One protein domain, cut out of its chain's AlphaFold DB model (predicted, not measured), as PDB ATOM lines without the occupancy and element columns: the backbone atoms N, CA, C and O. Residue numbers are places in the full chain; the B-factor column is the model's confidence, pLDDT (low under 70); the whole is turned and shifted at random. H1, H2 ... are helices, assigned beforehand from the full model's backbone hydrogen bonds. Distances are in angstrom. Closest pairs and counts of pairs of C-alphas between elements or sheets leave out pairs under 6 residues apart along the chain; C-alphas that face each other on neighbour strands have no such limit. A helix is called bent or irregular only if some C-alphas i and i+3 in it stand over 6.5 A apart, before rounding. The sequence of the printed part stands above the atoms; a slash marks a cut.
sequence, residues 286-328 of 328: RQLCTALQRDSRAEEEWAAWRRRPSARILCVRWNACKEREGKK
ATOM      1  N   ARG A 286    -101.284 -42.259  77.412       64.19
ATOM      2  CA  ARG A 286    -100.758 -43.603  77.091       64.19
ATOM      3  C   ARG A 286    -101.602 -44.335  76.037       64.19
ATOM      4  O   ARG A 286    -101.047 -45.020  75.181       64.19
ATOM      5  N   GLN A 287    -102.924 -44.166  76.055       67.94
ATOM      6  CA  GLN A 287    -103.806 -44.767  75.045       67.94
ATOM      7  C   GLN A 287    -103.640 -44.125  73.659       67.94
ATOM      8  O   GLN A 287    -103.589 -44.841  72.664       67.94
ATOM      9  N   LEU A 288    -103.467 -42.801  73.581       71.81
ATOM     10  CA  LEU A 288    -103.206 -42.123  72.305       71.81
ATOM     11  C   LEU A 288    -101.836 -42.488  71.717       71.81
ATOM     12  O   LEU A 288    -101.747 -42.783  70.530       71.81
ATOM     13  N   CYS A 289    -100.786 -42.568  72.541       72.56
ATOM     14  CA  CYS A 289     -99.465 -43.003  72.077       72.56
ATOM     15  C   CYS A 289     -99.480 -44.441  71.535       72.56
ATOM     16  O   CYS A 289     -98.853 -44.722  70.521       72.56
ATOM     17  N   THR A 290    -100.229 -45.349  72.171       75.19
ATOM     18  CA  THR A 290    -100.329 -46.746  71.709       75.19
ATOM     19  C   THR A 290    -101.189 -46.915  70.457       75.19
ATOM     20  O   THR A 290    -100.929 -47.831  69.681       75.19
ATOM     21  N   ALA A 291    -102.180 -46.047  70.230       70.81
ATOM     22  CA  ALA A 291    -102.930 -46.008  68.976       70.81
ATOM     23  C   ALA A 291    -102.047 -45.513  67.818       70.81
ATOM     24  O   ALA A 291    -101.905 -46.219  66.825       70.81
ATOM     25  N   LEU A 292    -101.345 -44.389  68.002       79.94
ATOM     26  CA  LEU A 292    -100.434 -43.847  66.986       79.94
ATOM     27  C   LEU A 292     -99.292 -44.816  66.642       79.94
ATOM     28  O   LEU A 292     -98.906 -44.943  65.484       79.94
ATOM     29  N   GLN A 293     -98.788 -45.561  67.629       81.00
ATOM     30  CA  GLN A 293     -97.750 -46.567  67.399       81.00
ATOM     31  C   GLN A 293     -98.264 -47.790  66.614       81.00
ATOM     32  O   GLN A 293     -97.491 -48.432  65.903       81.00
ATOM     33  N   ARG A 294     -99.560 -48.121  66.711       83.06
ATOM     34  CA  ARG A 294    -100.180 -49.176  65.891       83.06
ATOM     35  C   ARG A 294    -100.377 -48.726  64.453       83.06
ATOM     36  O   ARG A 294    -100.100 -49.516  63.557       83.06
ATOM     37  N   ASP A 295    -100.787 -47.479  64.253       85.62
ATOM     38  CA  ASP A 295    -100.971 -46.914  62.916       85.62
ATOM     39  C   ASP A 295     -99.622 -46.795  62.190       85.62
ATOM     40  O   ASP A 295     -99.497 -47.242  61.053       85.62
ATOM     41  N   SER A 296     -98.569 -46.345  62.884       85.62
ATOM     42  CA  SER A 296     -97.206 -46.305  62.330       85.62
ATOM     43  C   SER A 296     -96.689 -47.692  61.934       85.62
ATOM     44  O   SER A 296     -96.084 -47.853  60.879       85.62
ATOM     45  N   ARG A 297     -96.950 -48.721  62.751       88.44
ATOM     46  CA  ARG A 297     -96.539 -50.098  62.439       88.44
ATOM     47  C   ARG A 297     -97.339 -50.689  61.276       88.44
ATOM     48  O   ARG A 297     -96.785 -51.440  60.480       88.44
ATOM     49  N   ALA A 298     -98.623 -50.351  61.168       84.75
ATOM     50  CA  ALA A 298     -99.451 -50.762  60.040       84.75
ATOM     51  C   ALA A 298     -98.959 -50.135  58.726       84.75
ATOM     52  O   ALA A 298     -98.877 -50.835  57.719       84.75
ATOM     53  N   GLU A 299     -98.564 -48.859  58.748       90.44
ATOM     54  CA  GLU A 299     -97.949 -48.177  57.600       90.44
ATOM     55  C   GLU A 299     -96.604 -48.806  57.207       90.44
ATOM     56  O   GLU A 299     -96.361 -49.067  56.029       90.44
ATOM     57  N   GLU A 300     -95.748 -49.146  58.177       92.81
ATOM     58  CA  GLU A 300     -94.481 -49.843  57.912       92.81
ATOM     59  C   GLU A 300     -94.691 -51.247  57.326       92.81
ATOM     60  O   GLU A 300     -94.035 -51.623  56.350       92.81
ATOM     61  N   GLU A 301     -95.632 -52.022  57.871       92.19
ATOM     62  CA  GLU A 301     -95.981 -53.351  57.358       92.19
ATOM     63  C   GLU A 301     -96.573 -53.266  55.942       92.19
ATOM     64  O   GLU A 301     -96.256 -54.093  55.076       92.19
ATOM     65  N   TRP A 302     -97.369 -52.234  55.661       88.94
ATOM     66  CA  TRP A 302     -97.935 -51.997  54.337       88.94
ATOM     67  C   TRP A 302     -96.883 -51.526  53.323       88.94
ATOM     68  O   TRP A 302     -96.854 -52.004  52.181       88.94
ATOM     69  N   ALA A 303     -95.955 -50.664  53.742       91.31
ATOM     70  CA  ALA A 303     -94.809 -50.249  52.940       91.31
ATOM     71  C   ALA A 303     -93.883 -51.437  52.622       91.31
ATOM     72  O   ALA A 303     -93.452 -51.601  51.476       91.31
ATOM     73  N   ALA A 304     -93.626 -52.313  53.597       92.12
ATOM     74  CA  ALA A 304     -92.856 -53.538  53.400       92.12
ATOM     75  C   ALA A 304     -93.568 -54.518  52.454       92.12
ATOM     76  O   ALA A 304     -92.930 -55.130  51.593       92.12
ATOM     77  N   TRP A 305     -94.895 -54.639  52.557       94.62
ATOM     78  CA  TRP A 305     -95.690 -55.455  51.642       94.62
ATOM     79  C   TRP A 305     -95.606 -54.939  50.200       94.62
ATOM     80  O   TRP A 305     -95.354 -55.731  49.292       94.62
ATOM     81  N   ARG A 306     -95.698 -53.619  49.984       92.19
ATOM     82  CA  ARG A 306     -95.560 -52.989  48.654       92.19
ATOM     83  C   ARG A 306     -94.199 -53.221  47.994       92.19
ATOM     84  O   ARG A 306     -94.118 -53.221  46.766       92.19
ATOM     85  N   ARG A 307     -93.139 -53.431  48.779       91.12
ATOM     86  CA  ARG A 307     -91.798 -53.744  48.255       91.12
ATOM     87  C   ARG A 307     -91.674 -55.179  47.735       91.12
ATOM     88  O   ARG A 307     -90.715 -55.476  47.029       91.12
ATOM     89  N   ARG A 308     -92.627 -56.073  48.028       96.12
ATOM     90  CA  ARG A 308     -92.594 -57.454  47.523       96.12
ATOM     91  C   ARG A 308     -92.925 -57.486  46.022       96.12
ATOM     92  O   ARG A 308     -93.943 -56.921  45.618       96.12
ATOM     93  N   PRO A 309     -92.154 -58.209  45.187       93.00
ATOM     94  CA  PRO A 309     -92.432 -58.327  43.752       93.00
ATOM     95  C   PRO A 309     -93.847 -58.843  43.440       93.00
ATOM     96  O   PRO A 309     -94.504 -58.361  42.521       93.00
ATOM     97  N   SER A 310     -94.366 -59.761  44.260       88.81
ATOM     98  CA  SER A 310     -95.727 -60.296  44.131       88.81
ATOM     99  C   SER A 310     -96.825 -59.259  44.402       88.81
ATOM    100  O   SER A 310     -97.889 -59.314  43.784       88.81
ATOM    101  N   ALA A 311     -96.569 -58.271  45.265       86.25
ATOM    102  CA  ALA A 311     -97.508 -57.186  45.534       86.25
ATOM    103  C   ALA A 311     -97.614 -56.208  44.353       86.25
ATOM    104  O   ALA A 311     -98.695 -55.673  44.104       86.25
ATOM    105  N   ARG A 312     -96.539 -56.024  43.569       88.00
ATOM    106  CA  ARG A 312     -96.566 -55.189  42.352       88.00
ATOM    107  C   ARG A 312     -97.544 -55.729  41.308       88.00
ATOM    108  O   ARG A 312     -98.333 -54.960  40.768       88.00
ATOM    109  N   ILE A 313     -97.555 -57.045  41.087       89.75
ATOM    110  CA  ILE A 313     -98.469 -57.698  40.132       89.75
ATOM    111  C   ILE A 313     -99.932 -57.503  40.558       89.75
ATOM    112  O   ILE A 313    -100.790 -57.165  39.740       89.75
ATOM    113  N   LEU A 314    -100.219 -57.663  41.854       88.69
ATOM    114  CA  LEU A 314    -101.562 -57.461  42.397       88.69
ATOM    115  C   LEU A 314    -102.002 -55.994  42.329       88.69
ATOM    116  O   LEU A 314    -103.157 -55.727  42.009       88.69
ATOM    117  N   CYS A 315    -101.088 -55.050  42.561       88.19
ATOM    118  CA  CYS A 315    -101.374 -53.618  42.493       88.19
ATOM    119  C   CYS A 315    -101.712 -53.168  41.058       88.19
ATOM    120  O   CYS A 315    -102.701 -52.468  40.847       88.19
ATOM    121  N   VAL A 316    -100.960 -53.646  40.058       91.94
ATOM    122  CA  VAL A 316    -101.243 -53.370  38.636       91.94
ATOM    123  C   VAL A 316    -102.608 -53.930  38.236       91.94
ATOM    124  O   VAL A 316    -103.415 -53.233  37.622       91.94
ATOM    125  N   ARG A 317    -102.912 -55.170  38.640       91.75
ATOM    126  CA  ARG A 317    -104.200 -55.808  38.336       91.75
ATOM    127  C   ARG A 317    -105.378 -55.116  39.029       91.75
ATOM    128  O   ARG A 317    -106.451 -55.019  38.440       91.75
ATOM    129  N   TRP A 318    -105.180 -54.627  40.253       91.12
ATOM    130  CA  TRP A 318    -106.179 -53.854  40.990       91.12
ATOM    131  C   TRP A 318    -106.481 -52.514  40.311       91.12
ATOM    132  O   TRP A 318    -107.648 -52.200  40.080       91.12
ATOM    133  N   ASN A 319    -105.450 -51.762  39.917       91.06
ATOM    134  CA  ASN A 319    -105.626 -50.481  39.228       91.06
ATOM    135  C   ASN A 319    -106.301 -50.654  37.860       91.06
ATOM    136  O   ASN A 319    -107.259 -49.945  37.560       91.06
ATOM    137  N   ALA A 320    -105.914 -51.678  37.093       88.12
ATOM    138  CA  ALA A 320    -106.579 -52.013  35.833       88.12
ATOM    139  C   ALA A 320    -108.062 -52.400  36.020       88.12
ATOM    140  O   ALA A 320    -108.887 -52.172  35.136       88.12
ATOM    141  N   CYS A 321    -108.423 -52.986  37.169       86.00
ATOM    142  CA  CYS A 321    -109.815 -53.281  37.508       86.00
ATOM    143  C   CYS A 321    -110.592 -52.001  37.854       86.00
ATOM    144  O   CYS A 321    -111.687 -51.794  37.335       86.00
ATOM    145  N   LYS A 322    -109.997 -51.114  38.661       89.94
ATOM    146  CA  LYS A 322    -110.562 -49.804  39.022       89.94
ATOM    147  C   LYS A 322    -110.830 -48.924  37.797       89.94
ATOM    148  O   LYS A 322    -111.893 -48.319  37.708       89.94
ATOM    149  N   GLU A 323    -109.918 -48.899  36.828       89.75
ATOM    150  CA  GLU A 323    -110.099 -48.144  35.579       89.75
ATOM    151  C   GLU A 323    -111.235 -48.688  34.702       89.75
ATOM    152  O   GLU A 323    -111.890 -47.926  33.992       89.75
ATOM    153  N   ARG A 324    -111.505 -49.998  34.756       88.00
ATOM    154  CA  ARG A 324    -112.640 -50.606  34.042       88.00
ATOM    155  C   ARG A 324    -113.979 -50.330  34.715       88.00
ATOM    156  O   ARG A 324    -114.995 -50.306  34.028       88.00
ATOM    157  N   GLU A 325    -113.991 -50.147  36.031       85.94
ATOM    158  CA  GLU A 325    -115.198 -49.772  36.771       85.94
ATOM    159  C   GLU A 325    -115.556 -48.295  36.586       85.94
ATOM    160  O   GLU A 325    -116.736 -47.975  36.555       85.94
ATOM    161  N   GLY A 326    -114.573 -47.410  36.390       84.44
ATOM    162  CA  GLY A 326    -114.815 -45.978  36.159       84.44
ATOM    163  C   GLY A 326    -115.305 -45.602  34.752       84.44
ATOM    164  O   GLY A 326    -115.605 -44.438  34.519       84.44
ATOM    165  N   LYS A 327    -115.362 -46.554  33.808       75.19
ATOM    166  CA  LYS A 327    -115.792 -46.336  32.409       75.19
ATOM    167  C   LYS A 327    -117.179 -46.918  32.086       75.19
ATOM    168  O   LYS A 327    -117.533 -47.007  30.913       75.19
ATOM    169  N   LYS A 328    -117.929 -47.365  33.095       61.75
ATOM    170  CA  LYS A 328    -119.302 -47.877  32.969       61.75
ATOM    171  C   LYS A 328    -120.277 -46.931  33.642       61.75
ATOM    172  O   LYS A 328    -121.404 -46.831  33.121       61.75
TER     173      LYS A 328
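Overview. This is residues 286 to 328 of the 328 residues of a protein of Oryza sativa subsp. japonica (UniProt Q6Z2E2). Two long helices, H1 and H2, meet near their ends at a corner and make a wide L, with H1 as the longer arm and a short tail, residues 326 to 328, after H2. The tight link between the helices lies at the corner, and from there the two arms run off away from each other and stand free along most of their length. The printed part has 43 residues with two named helices, H1 then H2 along the chain, and no named strand; its class is all helix. It is extended, with a radius of gyration of the C-alphas of 15.6 A, and flat, its C-alphas spanning 48 by 27 by 6 A.

Arrangement. The longest helix is H1, residues 286 to 306, and residues 286 to 305 of it stand free. H2, residues 309 to 325, follows after a tight link of 2 residues. The two helices are close but not clearly touching, with 2 pairs of C-alphas within 8 A. Their closest C-alphas are those of Trp 305 and Ala 311, 6.6 A apart. Their lines are about perpendicular, at 87 degrees, and their centres are 24.3 A apart. Residues 316 to 328, of which 316 to 325 belong to H2, also stand free. In H1 every O i to N i+4 pair is within hydrogen-bond range, and in H2 12 of 13 are.

Along the chain. H1 begins at C-alpha 286, at (-100.758, -43.603, 77.091), and measures 30.4 A to C-alpha 306, at (-95.560, -52.989, 48.654). H2 measures 25.3 A from its first to its last C-alpha and ends at C-alpha 325, at (-115.198, -49.772, 36.771). Neither helix is bent.

Size, cuts and confidence. The two C-alphas farthest apart are those of Arg 286 and Lys 328, at 48.1 A. The printed part has no cut, and residue 328 is the chain's last. The mean pLDDT of the printed part is 85.4, with residues 286, 287 and 328 under 70.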